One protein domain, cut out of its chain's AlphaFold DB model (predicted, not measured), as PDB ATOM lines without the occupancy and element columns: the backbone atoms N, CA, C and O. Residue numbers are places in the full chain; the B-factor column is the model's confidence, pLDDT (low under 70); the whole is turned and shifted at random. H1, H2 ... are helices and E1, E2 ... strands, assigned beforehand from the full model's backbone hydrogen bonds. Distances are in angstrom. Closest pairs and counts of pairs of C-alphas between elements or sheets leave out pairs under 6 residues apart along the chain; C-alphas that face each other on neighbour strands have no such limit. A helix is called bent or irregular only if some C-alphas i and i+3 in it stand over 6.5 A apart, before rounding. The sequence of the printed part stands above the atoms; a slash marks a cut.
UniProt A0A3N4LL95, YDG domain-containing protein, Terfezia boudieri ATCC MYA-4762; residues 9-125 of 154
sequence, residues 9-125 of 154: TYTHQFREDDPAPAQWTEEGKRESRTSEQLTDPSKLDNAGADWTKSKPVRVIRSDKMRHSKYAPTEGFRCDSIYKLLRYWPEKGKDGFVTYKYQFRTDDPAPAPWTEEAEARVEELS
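Overview. This is residues 9 to 125 of the 154 residues of the protein "YDG domain-containing protein" of Terfezia boudieri ATCC MYA-4762 (UniProt A0A3N4LL95). A curled sheet of four strands, like part of a barrel and not closed, is built on the long bent strand E3, with E2 beside one half of it and E4, then E1, beside the other. H1 and the loop of residues 15 to 34 lie toward one end of the long axis, and H2 lies at the other end, off the sheet. The printed part has 117 residues, running E1, H1, E2, E3, E4, H2; the sheet's order is E1 - E4 - E3 - E2, all antiparallel. The class is mixed, with under half of the residues in named elements. The whole is loose, with a radius of gyration of the C-alphas of 18.0 A, and elongated, spanning 52 by 34 by 20 A.

Along the chain. E1 is residues 11 to 14, from C-alpha 11 at (46.922, 24.654, 272.517). H1 is residues 35 to 38, and E2 residues 57 to 62, 16.0 A long. E3, residues 76 to 91, is 31.3 A long and bends by 96 degrees at residue 81. E4 is residues 97 to 105, 26.4 A. H2 is residues 115 to 123, 12.4 A, ending at C-alpha 123 (31.337, 46.971, 296.415).

Arrangement. The sheet is strongly twisted. E1, an edge strand, is antiparallel to E4 at 151 degrees, with N 99 and O 12 3.2 A apart. E2 and E3 form a hairpin, with N 57 and O 82 2.8 A apart. E3 and E4 form another, with N 88 and O 100 2.8 A apart. H1 only grazes the sheet; the C-alphas of Leu 38 and Pro 89 are 6.3 A apart, the closest of H1 and E3. H2 is not on the sheet. In H2 every O i to N i+4 pair is within hydrogen-bond range; H1 is too short for such a pair.

Size, cuts and confidence. The farthest C-alphas, of Thr 34 and Glu 123, are 53.2 A apart. The printed part has no cut. The links E1 to H1, H1 to E2 and E2 to E3 are long. Residues 9 to 49 have pLDDT under 70.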
ATOM      1  N   THR A   9      40.542  28.140 274.582       48.12
ATOM      2  CA  THR A   9      41.303  27.102 273.884       48.12
ATOM      3  C   THR A   9      42.770  27.262 274.253       48.12
ATOM      4  O   THR A   9      43.420  28.204 273.808       48.12
ATOM      5  N   TYR A  10      43.284  26.363 275.087       48.75
ATOM      6  CA  TYR A  10      44.724  26.191 275.256       48.75
ATOM      7  C   TYR A  10      45.203  25.204 274.194       48.75
ATOM      8  O   TYR A  10      44.534  24.199 273.955       48.75
ATOM      9  N   THR A  11      46.312  25.510 273.535       49.75
ATOM     10  CA  THR A  11      46.922  24.654 272.517       49.75
ATOM     11  C   THR A  11      48.314  24.276 272.976       49.75
ATOM     12  O   THR A  11      49.180  25.140 273.094       49.75
ATOM     13  N   HIS A  12      48.516  22.986 273.223       50.00
ATOM     14  CA  HIS A  12      49.838  22.405 273.423       50.00
ATOM     15  C   HIS A  12      50.187  21.588 272.176       50.00
ATOM     16  O   HIS A  12      49.372  20.766 271.744       50.00
ATOM     17  N   GLN A  13      51.345  21.858 271.578       46.44
ATOM     18  CA  GLN A  13      51.839  21.158 270.391       46.44
ATOM     19  C   GLN A  13      52.762  20.025 270.836       46.44
ATOM     20  O   GLN A  13      53.724  20.281 271.555       46.44
ATOM     21  N   PHE A  14      52.472  18.799 270.403       40.22
ATOM     22  CA  PHE A  14      53.360  17.646 270.567       40.22
ATOM     23  C   PHE A  14      53.988  17.287 269.215       40.22
ATOM     24  O   PHE A  14      53.339  17.419 268.170       40.22
ATOM     25  N   ARG A  15      55.249  16.841 269.224       45.28
ATOM     26  CA  ARG A  15      55.889  16.230 268.047       45.28
ATOM     27  C   ARG A  15      55.330  14.820 267.835       45.28
ATOM     28  O   ARG A  15      54.938  14.177 268.797       45.28
ATOM     29  N   GLU A  16      55.277  14.328 266.594       45.22
ATOM     30  CA  GLU A  16      54.790  12.957 266.307       45.22
ATOM     31  C   GLU A  16      55.630  11.870 267.008       45.22
ATOM     32  O   GLU A  16      55.101  10.806 267.316       45.22
ATOM     33  N   ASP A  17      56.897  12.165 267.323       48.94
ATOM     34  CA  ASP A  17      57.781  11.294 268.108       48.94
ATOM     35  C   ASP A  17      57.561  11.398 269.630       48.94
ATOM     36  O   ASP A  17      58.131  10.611 270.391       48.94
ATOM     37  N   ASP A  18      56.753  12.358 270.100       47.00
ATOM     38  CA  ASP A  18      56.395  12.430 271.512       47.00
ATOM     39  C   ASP A  18      55.422  11.291 271.840       47.00
ATOM     40  O   ASP A  18      54.458  11.048 271.104       47.00
ATOM     41  N   PRO A  19      55.629  10.579 272.960       45.62
ATOM     42  CA  PRO A  19      54.752   9.483 273.333       45.62
ATOM     43  C   PRO A  19      53.315   9.997 273.470       45.62
ATOM     44  O   PRO A  19      53.056  10.936 274.228       45.62
ATOM     45  N   ALA A  20      52.381   9.363 272.748       50.41
ATOM     46  CA  ALA A  20      50.956   9.677 272.816       50.41
ATOM     47  C   ALA A  20      50.496   9.777 274.283       50.41
ATOM     48  O   ALA A  20      50.959   8.983 275.116       50.41
ATOM     49  N   PRO A  21      49.601  10.722 274.638       50.31
ATOM     50  CA  PRO A  21      49.179  10.868 276.019       50.31
ATOM     51  C   PRO A  21      48.534   9.569 276.477       50.31
ATOM     52  O   PRO A  21      47.531   9.109 275.930       50.31
ATOM     53  N   ALA A  22      49.164   8.964 277.476       45.00
ATOM     54  CA  ALA A  22      48.702   7.721 278.050       45.00
ATOM     55  C   ALA A  22      47.382   7.973 278.783       45.00
ATOM     56  O   ALA A  22      47.344   8.726 279.760       45.00
ATOM     57  N   GLN A  23      46.317   7.318 278.334       44.00
ATOM     58  CA  GLN A  23      45.105   7.188 279.124       44.00
ATOM     59  C   GLN A  23      45.262   5.965 280.030       44.00
ATOM     60  O   GLN A  23      45.656   4.887 279.581       44.00
ATOM     61  N   TRP A  24      44.986   6.150 281.315       38.38
ATOM     62  CA  TRP A  24      44.927   5.058 282.280       38.38
ATOM     63  C   TRP A  24      43.476   4.598 282.379       38.38
ATOM     64  O   TRP A  24      42.590   5.413 282.639       38.38
ATOM     65  N   THR A  25      43.221   3.317 282.132       47.69
ATOM     66  CA  THR A  25      41.902   2.713 282.367       47.69
ATOM     67  C   THR A  25      41.724   2.385 283.853       47.69
ATOM     68  O   THR A  25      42.703   2.318 284.597       47.69
ATOM     69  N   GLU A  26      40.486   2.141 284.301       46.84
ATOM     70  CA  GLU A  26      40.206   1.666 285.672       46.84
ATOM     71  C   GLU A  26      40.902   0.324 285.990       46.84
ATOM     72  O   GLU A  26      41.126   0.006 287.155       46.84
ATOM     73  N   GLU A  27      41.339  -0.420 284.966       46.09
ATOM     74  CA  GLU A  27      42.156  -1.636 285.094       46.09
ATOM     75  C   GLU A  27      43.676  -1.373 285.170       46.09
ATOM     76  O   GLU A  27      44.466  -2.316 285.209       46.09
ATOM     77  N   GLY A  28      44.123  -0.114 285.140       42.12
ATOM     78  CA  GLY A  28      45.544   0.245 285.225       42.12
ATOM     79  C   GLY A  28      46.380  -0.123 283.992       42.12
ATOM     80  O   GLY A  28      47.610  -0.064 284.050       42.12
ATOM     81  N   LYS A  29      45.753  -0.489 282.867       36.94
ATOM     82  CA  LYS A  29      46.469  -0.752 281.611       36.94
ATOM     83  C   LYS A  29      46.756   0.557 280.882       36.94
ATOM     84  O   LYS A  29      45.885   1.412 280.734       36.94
ATOM     85  N   ARG A  30      48.001   0.690 280.423       38.16
ATOM     86  CA  ARG A  30      48.479   1.798 279.593       38.16
ATOM     87  C   ARG A  30      48.229   1.454 278.128       38.16
ATOM     88  O   ARG A  30      48.920   0.592 277.593       38.16
ATOM     89  N   GLU A  31      47.282   2.125 277.483       51.94
ATOM     90  CA  GLU A  31      47.054   1.981 276.040       51.94
ATOM     91  C   GLU A  31      47.643   3.161 275.259       51.94
ATOM     92  O   GLU A  31      47.485   4.325 275.632       51.94
ATOM     93  N   SER A  32      48.329   2.848 274.158       47.56
ATOM     94  CA  SER A  32      48.786   3.814 273.158       47.56
ATOM     95  C   SER A  32      47.754   3.909 272.034       47.56
ATOM     96  O   SER A  32      47.460   2.898 271.397       47.56
ATOM     97  N   ARG A  33      47.229   5.105 271.752       57.16
ATOM     98  CA  ARG A  33      46.372   5.343 270.576       57.16
ATOM     99  C   ARG A  33      47.216   5.738 269.366       57.16
ATOM    100  O   ARG A  33      48.178   6.490 269.512       57.16
ATOM    101  N   THR A  34      46.836   5.273 268.175       52.19
ATOM    102  CA  THR A  34      47.415   5.773 266.916       52.19
ATOM    103  C   THR A  34      46.859   7.161 266.581       52.19
ATOM    104  O   THR A  34      45.768   7.530 267.023       52.19
ATOM    105  N   SER A  35      47.592   7.945 265.786       51.47
ATOM    106  CA  SER A  35      47.195   9.310 265.401       51.47
ATOM    107  C   SER A  35      45.833   9.372 264.692       51.47
ATOM    108  O   SER A  35      45.076  10.314 264.912       51.47
ATOM    109  N   GLU A  36      45.464   8.347 263.920       54.84
ATOM    110  CA  GLU A  36      44.148   8.236 263.271       54.84
ATOM    111  C   GLU A  36      43.006   8.010 264.272       54.84
ATOM    112  O   GLU A  36      41.947   8.628 264.163       54.84
ATOM    113  N   GLN A  37      43.224   7.164 265.288       55.78
ATOM    114  CA  GLN A  37      42.241   6.910 266.350       55.78
ATOM    115  C   GLN A  37      42.029   8.129 267.246       55.78
ATOM    116  O   GLN A  37      40.995   8.249 267.899       55.78
ATOM    117  N   LEU A  38      43.025   9.008 267.290       56.16
ATOM    118  CA  LEU A  38      43.028  10.222 268.075       56.16
ATOM    119  C   LEU A  38      42.113  11.275 267.417       56.16
ATOM    120  O   LEU A  38      41.307  11.901 268.096       56.16
ATOM    121  N   THR A  39      42.150  11.404 266.090       54.97
ATOM    122  CA  THR A  39      41.396  12.420 265.330       54.97
ATOM    123  C   THR A  39      39.916  12.107 265.065       54.97
ATOM    124  O   THR A  39      39.210  12.948 264.509       54.97
ATOM    125  N   ASP A  40      39.430  10.923 265.440       58.59
ATOM    126  CA  ASP A  40      38.032  10.524 265.253       58.59
ATOM    127  C   ASP A  40      37.112  11.220 266.285       58.59
ATOM    128  O   ASP A  40      37.263  10.994 267.491       58.59
ATOM    129  N   PRO A  41      36.122  12.036 265.859       57.22
ATOM    130  CA  PRO A  41      35.211  12.733 266.768       57.22
ATOM    131  C   PRO A  41      34.382  11.793 267.658       57.22
ATOM    132  O   PRO A  41      33.924  12.221 268.716       57.22
ATOM    133  N   SER A  42      34.199  10.524 267.268       58.28
ATOM    134  CA  SER A  42      33.504   9.516 268.082       58.28
ATOM    135  C   SER A  42      34.349   8.974 269.243       58.28
ATOM    136  O   SER A  42      33.799   8.414 270.190       58.28
ATOM    137  N   LYS A  43      35.673   9.183 269.204       57.03
ATOM    138  CA  LYS A  43      36.647   8.732 270.213       57.03
ATOM    139  C   LYS A  43      37.218   9.876 271.051       57.03
ATOM    140  O   LYS A  43      38.222   9.701 271.742       57.03
ATOM    141  N   LEU A  44      36.586  11.048 270.990       57.75
ATOM    142  CA  LEU A  44      36.921  12.173 271.852       57.75
ATOM    143  C   LEU A  44      36.692  11.795 273.312       57.75
ATOM    144  O   LEU A  44      35.567  11.501 273.726       57.75
ATOM    145  N   ASP A  45      37.754  11.867 274.100       58.94
ATOM    146  CA  ASP A  45      37.656  11.679 275.536       58.94
ATOM    147  C   ASP A  45      36.970  12.909 276.146       58.94
ATOM    148  O   ASP A  45      37.503  14.023 276.200       58.94
ATOM    149  N   ASN A  46      35.741  12.718 276.612       59.62
ATOM    150  CA  ASN A  46      35.099  13.687 277.488       59.62
ATOM    151  C   ASN A  46      35.785  13.621 278.858       59.62
ATOM    152  O   ASN A  46      36.230  12.553 279.274       59.62
ATOM    153  N   ALA A  47      35.839  14.732 279.596       58.19
ATOM    154  CA  ALA A  47      36.451  14.785 280.930       58.19
ATOM    155  C   ALA A  47      35.636  14.032 282.019       58.19
ATOM    156  O   ALA A  47      35.640  14.419 283.185       58.19
ATOM    157  N   GLY A  48      34.930  12.961 281.641       60.81
ATOM    158  CA  GLY A  48      33.888  12.275 282.402       60.81
ATOM    159  C   GLY A  48      32.477  12.721 281.998       60.81
ATOM    160  O   GLY A  48      32.297  13.739 281.331       60.81
ATOM    161  N   ALA A  49      31.462  11.952 282.411       64.38
ATOM    162  CA  ALA A  49      30.051  12.319 282.234       64.38
ATOM    163  C   ALA A  49      29.678  13.596 283.021       64.38
ATOM    164  O   ALA A  49      28.866  14.399 282.563       64.38
ATOM    165  N   ASP A  50      30.345  13.819 284.162       74.94
ATOM    166  CA  ASP A  50      30.123  14.949 285.067       74.94
ATOM    167  C   ASP A  50      31.330  15.905 285.068       74.94
ATOM    168  O   ASP A  50      32.227  15.809 285.910       74.94
ATOM    169  N   TRP A  51      31.352  16.878 284.153       77.44
ATOM    170  CA  TRP A  51      32.424  17.888 284.048       77.44
ATOM    171  C   TRP A  51      32.647  18.700 285.341       77.44
ATOM    172  O   TRP A  51      33.742  19.217 285.583       77.44
ATOM    173  N   THR A  52      31.634  18.781 286.207       78.94
ATOM    174  CA  THR A  52      31.689  19.452 287.515       78.94
ATOM    175  C   THR A  52      32.616  18.751 288.512       78.94
ATOM    176  O   THR A  52      33.067  19.386 289.463       78.94
ATOM    177  N   LYS A  53      32.963  17.475 288.301       81.12
ATOM    178  CA  LYS A  53      33.924  16.735 289.142       81.12
ATOM    179  C   LYS A  53      35.379  16.920 288.700       81.12
ATOM    180  O   LYS A  53      36.288  16.425 289.365       81.12
ATOM    181  N   SER A  54      35.620  17.619 287.589       81.19
ATOM    182  CA  SER A  54      36.979  17.877 287.112       81.19
ATOM    183  C   SER A  54      37.748  18.815 288.052       81.19
ATOM    184  O   SER A  54      37.169  19.614 288.797       81.19
ATOM    185  N   LYS A  55      39.083  18.707 288.026       84.12
ATOM    186  CA  LYS A  55      39.963  19.539 288.853       84.12
ATOM    187  C   LYS A  55      39.792  21.022 288.478       84.12
ATOM    188  O   LYS A  55      39.827  21.341 287.288       84.12
ATOM    189  N   PRO A  56      39.639  21.923 289.464       87.62
ATOM    190  CA  PRO A  56      39.498  23.348 289.202       87.62
ATOM    191  C   PRO A  56      40.803  23.941 288.659       87.62
ATOM    192  O   PRO A  56      41.885  23.688 289.188       87.62
ATOM    193  N   VAL A  57      40.689  24.775 287.629       86.25
ATOM    194  CA  VAL A  57      41.790  25.506 286.993       86.25
ATOM    195  C   VAL A  57      41.532  27.000 287.154       86.25
ATOM    196  O   VAL A  57      40.486  27.501 286.745       86.25
ATOM    197  N   ARG A  58      42.483  27.735 287.740       88.88
ATOM    198  CA  ARG A  58      42.393  29.201 287.812       88.88
ATOM    199  C   ARG A  58      42.799  29.793 286.471       88.88
ATOM    200  O   ARG A  58      43.877  29.484 285.969       88.88
ATOM    201  N   VAL A  59      41.948  30.649 285.911       85.88
ATOM    202  CA  VAL A  59      42.242  31.342 284.654       85.88
ATOM    203  C   VAL A  59      42.625  32.780 284.948       85.88
ATOM    204  O   VAL A  59      41.854  33.541 285.535       85.88
ATOM    205  N   ILE A  60      43.820  33.137 284.493       88.56
ATOM    206  CA  ILE A  60      44.362  34.489 284.549       88.56
ATOM    207  C   ILE A  60      44.426  35.009 283.115       88.56
ATOM    208  O   ILE A  60      44.920  34.313 282.225       88.56
ATOM    209  N   ARG A  61      43.914  36.217 282.885       86.50
ATOM    210  CA  ARG A  61      44.013  36.913 281.598       86.50
ATOM    211  C   ARG A  61      44.998  38.065 281.713       86.50
ATOM    212  O   ARG A  61      44.972  38.803 282.692       86.50
ATOM    213  N   SER A  62      45.859  38.196 280.710       86.81
ATOM    214  CA  SER A  62      46.869  39.252 280.619       86.81
ATOM    215  C   SER A  62      46.489  40.296 279.578       86.81
ATOM    216  O   SER A  62      45.912  39.943 278.544       86.81
ATOM    217  N   ASP A  63      46.945  41.529 279.775       83.94
ATOM    218  CA  ASP A  63      46.862  42.619 278.796       83.94
ATOM    219  C   ASP A  63      47.443  42.224 277.428       83.94
ATOM    220  O   ASP A  63      46.904  42.580 276.380       83.94
ATOM    221  N   LYS A  64      48.521  41.422 277.404       84.88
ATOM    222  CA  LYS A  64      49.215  40.987 276.174       84.88
ATOM    223  C   LYS A  64      48.339  40.199 275.198       84.88
ATOM    224  O   LYS A  64      48.725  39.997 274.049       84.88
ATOM    225  N   MET A  65      47.145  39.780 275.610       78.44
ATOM    226  CA  MET A  65      46.214  39.027 274.779       78.44
ATOM    227  C   MET A  65      45.419  39.955 273.838       78.44
ATOM    228  O   MET A  65      44.195  40.032 273.908       78.44
ATOM    229  N   ARG A  66      46.121  40.634 272.917       73.06
ATOM    230  CA  ARG A  66      45.580  41.692 272.031       73.06
ATOM    231  C   ARG A  66      44.421  41.252 271.123       73.06
ATOM    232  O   ARG A  66      43.642  42.082 270.675       73.06
ATOM    233  N   HIS A  67      44.290  39.954 270.851       75.06
ATOM    234  CA  HIS A  67      43.222  39.404 270.004       75.06
ATOM    235  C   HIS A  67      41.942  39.049 270.776       75.06
ATOM    236  O   HIS A  67      40.944  38.653 270.174       75.06
ATOM    237  N   SER A  68      41.965  39.136 272.108       77.94
ATOM    238  CA  SER A  68      40.838  38.758 272.952       77.94
ATOM    239  C   SER A  68      40.095  39.993 273.436       77.94
ATOM    240  O   SER A  68      40.640  40.800 274.178       77.94
ATOM    241  N   LYS A  69      38.799  40.074 273.126       80.62
ATOM    242  CA  LYS A  69      37.897  41.098 273.681       80.62
ATOM    243  C   LYS A  69      37.720  41.038 275.205       80.62
ATOM    244  O   LYS A  69      37.085  41.911 275.774       80.62
ATOM    245  N   TYR A  70      38.203  39.974 275.847       80.06
ATOM    246  CA  TYR A  70      38.094  39.773 277.294       80.06
ATOM    247  C   TYR A  70      39.409  40.041 278.025       80.06
ATOM    248  O   TYR A  70      39.483  39.800 279.231       80.06
ATOM    249  N   ALA A  71      40.456  40.452 277.305       84.00
ATOM    250  CA  ALA A  71      41.706  40.850 277.927       84.00
ATOM    251  C   ALA A  71      41.475  42.100 278.795       84.00
ATOM    252  O   ALA A  71      40.688  42.964 278.404       84.00
ATOM    253  N   PRO A  72      42.108  42.191 279.977       85.94
ATOM    254  CA  PRO A  72      42.115  43.435 280.734       85.94
ATOM    255  C   PRO A  72      42.901  44.512 279.976       85.94
ATOM    256  O   PRO A  72      43.767  44.187 279.161       85.94
ATOM    257  N   THR A  73      42.618  45.781 280.275       85.25
ATOM    258  CA  THR A  73      43.369  46.924 279.731       85.25
ATOM    259  C   THR A  73      44.840  46.826 280.121       85.25
ATOM    260  O   THR A  73      45.715  46.930 279.265       85.25
ATOM    261  N   GLU A  74      45.107  46.536 281.396       84.12
ATOM    262  CA  GLU A  74      46.459  46.477 281.939       84.12
ATOM    263  C   GLU A  74      46.636  45.320 282.931       84.12
ATOM    264  O   GLU A  74      45.701  44.881 283.607       84.12
ATOM    265  N   GLY A  75      47.871  44.820 283.015       87.56
ATOM    266  CA  GLY A  75      48.288  43.805 283.978       87.56
ATOM    267  C   GLY A  75      47.618  42.439 283.808       87.56
ATOM    268  O   GLY A  75      47.429  41.931 282.698       87.56
ATOM    269  N   PHE A  76      47.314  41.814 284.947       88.19
ATOM    270  CA  PHE A  76      46.747  40.472 285.037       88.19
ATOM    271  C   PHE A  76      45.444  40.502 285.833       88.19
ATOM    272  O   PHE A  76      45.414  40.991 286.961       88.19
ATOM    273  N   ARG A  77      44.381  39.917 285.276       87.00
ATOM    274  CA  ARG A  77      43.086  39.758 285.947       87.00
ATOM    275  C   ARG A  77      42.792  38.280 286.175       87.00
ATOM    276  O   ARG A  77      42.941  37.459 285.268       87.00
ATOM    277  N   CYS A  78      42.407  37.937 287.401       86.81
ATOM    278  CA  CYS A  78      41.892  36.609 287.731       86.81
ATOM    279  C   CYS A  78      40.391  36.593 287.443       86.81
ATOM    280  O   CYS A  78      39.646  37.300 288.113       86.81
ATOM    281  N   ASP A  79      39.955  35.810 286.454       81.75
ATOM    282  CA  ASP A  79      38.584  35.941 285.955       81.75
ATOM    283  C   ASP A  79      37.604  35.027 286.690       81.75
ATOM    284  O   ASP A  79      36.564  35.503 287.131       81.75
ATOM    285  N   SER A  80      37.912  33.732 286.830       83.81
ATOM    286  CA  SER A  80      37.131  32.765 287.629       83.81
ATOM    287  C   SER A  80      37.879  31.430 287.762       83.81
ATOM    288  O   SER A  80      38.936  31.220 287.147       83.81
ATOM    289  N   ILE A  81      37.285  30.490 288.500       85.12
ATOM    290  CA  ILE A  81      37.655  29.072 288.463       85.12
ATOM    291  C   ILE A  81      36.923  28.364 287.312       85.12
ATOM    292  O   ILE A  81      35.698  28.372 287.212       85.12
ATOM    293  N   TYR A  82      37.692  27.705 286.451       86.38
ATOM    294  CA  TYR A  82      37.192  26.944 285.313       86.38
ATOM    295  C   TYR A  82      37.360  25.442 285.542       86.38
ATOM    296  O   TYR A  82      38.278  24.990 286.223       86.38
ATOM    297  N   LYS A  83      36.484  24.662 284.918       84.88
ATOM    298  CA  LYS A  83      36.501  23.199 284.917       84.88
ATOM    299  C   LYS A  83      36.591  22.670 283.494       84.88
ATOM    300  O   LYS A  83      36.086  23.299 282.557       84.88
ATOM    301  N   LEU A  84      37.284  21.547 283.321       83.19
ATOM    302  CA  LEU A  84      37.487  20.938 282.011       83.19
ATOM    303  C   LEU A  84      36.189  20.262 281.574       83.19
ATOM    304  O   LEU A  84      35.672  19.386 282.260       83.19
ATOM    305  N   LEU A  85      35.670  20.682 280.426       82.62
ATOM    306  CA  LEU A  85      34.466  20.112 279.835       82.62
ATOM    307  C   LEU A  85      34.825  18.951 278.907       82.62
ATOM    308  O   LEU A  85      34.276  17.860 279.020       82.62
ATOM    309  N   ARG A  86      35.768  19.183 277.994       77.88
ATOM    310  CA  ARG A  86      36.264  18.179 277.044       77.88
ATOM    311  C   ARG A  86      37.630  18.589 276.512       77.88
ATOM    312  O   ARG A  86      37.974  19.773 276.553       77.88
ATOM    313  N   TYR A  87      38.368  17.639 275.962       81.81
ATOM    314  CA  TYR A  87      39.589  17.905 275.212       81.81
ATOM    315  C   TYR A  87      39.611  17.055 273.947       81.81
ATOM    316  O   TYR A  87      38.950  16.024 273.875       81.81
ATOM    317  N   TRP A  88      40.314  17.518 272.921       74.94
ATOM    318  CA  TRP A  88      40.444  16.772 271.683       74.94
ATOM    319  C   TRP A  88      41.723  17.113 270.933       74.94
ATOM    320  O   TRP A  88      42.190  18.250 270.988       74.94
ATOM    321  N   PRO A  89      42.285  16.142 270.220       78.19
ATOM    322  CA  PRO A  89      43.406  16.352 269.324       78.19
ATOM    323  C   PRO A  89      42.927  16.951 267.997       78.19
ATOM    324  O   PRO A  89      41.863  16.622 267.477       78.19
ATOM    325  N   GLU A  90      43.740  17.820 267.420       77.44
ATOM    326  CA  GLU A  90      43.522  18.396 266.102       77.44
ATOM    327  C   GLU A  90      44.845  18.424 265.347       77.44
ATOM    328  O   GLU A  90      45.850  18.924 265.857       77.44
ATOM    329  N   LYS A  91      44.860  17.882 264.126       77.06
ATOM    330  CA  LYS A  91      46.051  17.924 263.280       77.06
ATOM    331  C   LYS A  91      46.195  19.328 262.693       77.06
ATOM    332  O   LYS A  91      45.320  19.801 261.970       77.06
ATOM    333  N   GLY A  92      47.285  20.004 263.047       75.00
ATOM    334  CA  GLY A  92      47.638  21.310 262.507       75.00
ATOM    335  C   GLY A  92      48.097  21.220 261.051       75.00
ATOM    336  O   GLY A  92      48.433  20.146 260.550       75.00
ATOM    337  N   LYS A  93      48.155  22.374 260.374       74.81
ATOM    338  CA  LYS A  93      48.651  22.473 258.988       74.81
ATOM    339  C   LYS A  93      50.110  22.027 258.851       74.81
ATOM    340  O   LYS A  93      50.485  21.503 257.812       74.81
ATOM    341  N   ASP A  94      50.883  22.179 259.921       75.38
ATOM    342  CA  ASP A  94      52.311  21.866 259.984       75.38
ATOM    343  C   ASP A  94      52.591  20.386 260.324       75.38
ATOM    344  O   ASP A  94      53.724  20.017 260.608       75.38
ATOM    345  N   GLY A  95      51.560  19.529 260.347       75.25
ATOM    346  CA  GLY A  95      51.684  18.094 260.635       75.25
ATOM    347  C   GLY A  95      51.651  17.728 262.123       75.25
ATOM    348  O   GLY A  95      51.349  16.586 262.450       75.25
ATOM    349  N   PHE A  96      51.855  18.691 263.024       72.38
ATOM    350  CA  PHE A  96      51.792  18.473 264.472       72.38
ATOM    351  C   PHE A  96      50.367  18.234 264.980       72.38
ATOM    352  O   PHE A  96      49.413  18.902 264.565       72.38
ATOM    353  N   VAL A  97      50.225  17.326 265.948       73.25
ATOM    354  CA  VAL A  97      48.968  17.127 266.677       73.25
ATOM    355  C   VAL A  97      48.903  18.141 267.817       73.25
ATOM    356  O   VAL A  97      49.765  18.192 268.692       73.25
ATOM    357  N   THR A  98      47.862  18.967 267.803       72.88
ATOM    358  CA  THR A  98      47.596  19.973 268.831       72.88
ATOM    359  C   THR A  98      46.399  19.549 269.664       72.88
ATOM    360  O   THR A  98      45.323  19.314 269.122       72.88
ATOM    361  N   TYR A  99      46.543  19.512 270.987       76.69
ATOM    362  CA  TYR A  99      45.397  19.279 271.866       76.69
ATOM    363  C   TYR A  99      44.672  20.582 272.151       76.69
ATOM    364  O   TYR A  99      45.272  21.548 272.623       76.69
ATOM    365  N   LYS A 100      43.369  20.583 271.887       79.38
ATOM    366  CA  LYS A 100      42.444  21.642 272.255       79.38
ATOM    367  C   LYS A 100      41.682  21.236 273.497       79.38
ATOM    368  O   LYS A 100      41.160  20.130 273.598       79.38
ATOM    369  N   TYR A 101      41.578  22.173 274.421       81.19
ATOM    370  CA  TYR A 101      40.819  22.017 275.651       81.19
ATOM    371  C   TYR A 101      39.628  22.961 275.615       81.19
ATOM    372  O   TYR A 101      39.721  24.080 275.112       81.19
ATOM    373  N   GLN A 102      38.499  22.509 276.144       81.25
ATOM    374  CA  GLN A 102      37.323  23.332 276.342       81.25
ATOM    375  C   GLN A 102      37.001  23.371 277.823       81.25
ATOM    376  O   GLN A 102      36.761  22.340 278.447       81.25
ATOM    377  N   PHE A 103      36.957  24.583 278.352       84.19
ATOM    378  CA  PHE A 103      36.649  24.847 279.744       84.19
ATOM    379  C   PHE A 103      35.290  25.526 279.890       84.19
ATOM    380  O   PHE A 103      34.828  26.218 278.980       84.19
ATOM    381  N   ARG A 104      34.670  25.350 281.054       82.81
ATOM    382  CA  ARG A 104      33.447  26.040 281.466       82.81
ATOM    383  C   ARG A 104      33.629  26.593 282.878       82.81
ATOM    384  O   ARG A 104      34.267  25.946 283.703       82.81
ATOM    385  N   THR A 105      33.088  27.782 283.138       83.12
ATOM    386  CA  THR A 105      33.036  28.334 284.499       83.12
ATOM    387  C   THR A 105      32.007  27.571 285.338       83.12
ATOM    388  O   THR A 105      30.914  27.270 284.849       83.12
ATOM    389  N   ASP A 106      32.393  27.233 286.565       80.06
ATOM    390  CA  ASP A 106      31.533  26.638 287.601       80.06
ATOM    391  C   ASP A 106      31.461  27.551 288.840       80.06
ATOM    392  O   ASP A 106      31.135  27.114 289.939       80.06
ATOM    393  N   ASP A 107      31.857  28.814 288.674       79.31
ATOM    394  CA  ASP A 107      31.902  29.805 289.742       79.31
ATOM    395  C   ASP A 107      30.532  30.499 289.874       79.31
ATOM    396  O   ASP A 107      29.968  30.899 288.848       79.31
ATOM    397  N   PRO A 108      29.971  30.646 291.092       79.88
ATOM    398  CA  PRO A 108      28.776  31.460 291.315       79.88
ATOM    399  C   PRO A 108      29.026  32.960 291.106       79.88
ATOM    400  O   PRO A 108      28.063  33.716 290.990       79.88
ATOM    401  N   ALA A 109      30.285  33.409 291.088       80.88
ATOM    402  CA  ALA A 109      30.602  34.803 290.825       80.88
ATOM    403  C   ALA A 109      30.282  35.190 289.365       80.88
ATOM    404  O   ALA A 109      30.583  34.427 288.437       80.88
ATOM    405  N   PRO A 110      29.709  36.386 289.135       83.19
ATOM    406  CA  PRO A 110      29.461  36.879 287.789       83.19
ATOM    407  C   PRO A 110      30.784  37.116 287.052       83.19
ATOM    408  O   PRO A 110      31.812  37.448 287.646       83.19
ATOM    409  N   ALA A 111      30.776  36.937 285.730       81.94
ATOM    410  CA  ALA A 111      31.983  37.114 284.933       81.94
ATOM    411  C   ALA A 111      32.421  38.596 284.915       81.94
ATOM    412  O   ALA A 111      31.555  39.459 284.792       81.94
ATOM    413  N   PRO A 112      33.728  38.923 284.923       81.12
ATOM    414  CA  PRO A 112      34.216  40.298 285.122       81.12
ATOM    415  C   PRO A 112      33.740  41.370 284.131       81.12
ATOM    416  O   PRO A 112      33.935  42.548 284.379       81.12
ATOM    417  N   TRP A 113      33.190  40.976 282.982       81.12
ATOM    418  CA  TRP A 113      32.680  41.872 281.933       81.12
ATOM    419  C   TRP A 113      31.146  41.989 281.948       81.12
ATOM    420  O   TRP A 113      30.540  42.333 280.936       81.12
ATOM    421  N   THR A 114      30.504  41.569 283.036       85.19
ATOM    422  CA  THR A 114      29.054  41.687 283.231       85.19
ATOM    423  C   THR A 114      28.769  42.821 284.203       85.19
ATOM    424  O   THR A 114      29.562  43.050 285.112       85.19
ATOM    425  N   GLU A 115      27.633  43.502 284.042       85.06
ATOM    426  CA  GLU A 115      27.238  44.639 284.895       85.06
ATOM    427  C   GLU A 115      27.202  44.252 286.389       85.06
ATOM    428  O   GLU A 115      27.632  45.012 287.253       85.06
ATOM    429  N   GLU A 116      26.787  43.017 286.699       86.94
ATOM    430  CA  GLU A 116      26.805  42.465 288.063       86.94
ATOM    431  C   GLU A 116      28.222  42.381 288.653       86.94
ATOM    432  O   GLU A 116      28.418  42.560 289.855       86.94
ATOM    433  N   ALA A 117      29.223  42.098 287.820       84.31
ATOM    434  CA  ALA A 117      30.607  42.035 288.266       84.31
ATOM    435  C   ALA A 117      31.211  43.426 288.465       84.31
ATOM    436  O   ALA A 117      32.003  43.594 289.387       84.31
ATOM    437  N   GLU A 118      30.828  44.414 287.654       84.69
ATOM    438  CA  GLU A 118      31.250  45.807 287.840       84.69
ATOM    439  C   GLU A 118      30.751  46.350 289.185       84.69
ATOM    440  O   GLU A 118      31.550  46.847 289.979       84.69
ATOM    441  N   ALA A 119      29.473  46.122 289.509       87.75
ATOM    442  CA  ALA A 119      28.908  46.472 290.813       87.75
ATOM    443  C   ALA A 119      29.642  45.774 291.973       87.75
ATOM    444  O   ALA A 119      29.910  46.375 293.010       87.75
ATOM    445  N   ARG A 120      30.025  44.504 291.789       86.56
ATOM    446  CA  ARG A 120      30.777  43.737 292.793       86.56
ATOM    447  C   ARG A 120      32.215  44.236 292.965       86.56
ATOM    448  O   ARG A 120      32.755  44.173 294.066       86.56
ATOM    449  N   VAL A 121      32.855  44.699 291.893       86.75
ATOM    450  CA  VAL A 121      34.195  45.310 291.936       86.75
ATOM    451  C   VAL A 121      34.160  46.609 292.735       86.75
ATOM    452  O   VAL A 121      35.050  46.823 293.558       86.75
ATOM    453  N   GLU A 122      33.123  47.426 292.537       88.31
ATOM    454  CA  GLU A 122      32.888  48.656 293.298       88.31
ATOM    455  C   GLU A 122      32.595  48.358 294.777       88.31
ATOM    456  O   GLU A 122      33.266  48.897 295.657       88.31
ATOM    457  N   GLU A 123      31.679  47.421 295.057       91.00
ATOM    458  CA  GLU A 123      31.337  46.971 296.415       91.00
ATOM    459  C   GLU A 123      32.575  46.496 297.192       91.00
ATOM    460  O   GLU A 123      32.767  46.840 298.357       91.00
ATOM    461  N   LEU A 124      33.442  45.722 296.534       88.25
ATOM    462  CA  LEU A 124      34.661  45.179 297.132       88.25
ATOM    463  C   LEU A 124      35.858  46.140 297.058       88.25
ATOM    464  O   LEU A 124      36.933  45.796 297.552       88.25
ATOM    465  N   SER A 125      35.696  47.320 296.445       88.94
ATOM    466  CA  SER A 125      36.761  48.311 296.226       88.94
ATOM    467  C   SER A 125      38.043  47.701 295.631       88.94
ATOM    468  O   SER A 125      39.162  48.012 296.052       88.94
TER     469      SER A 125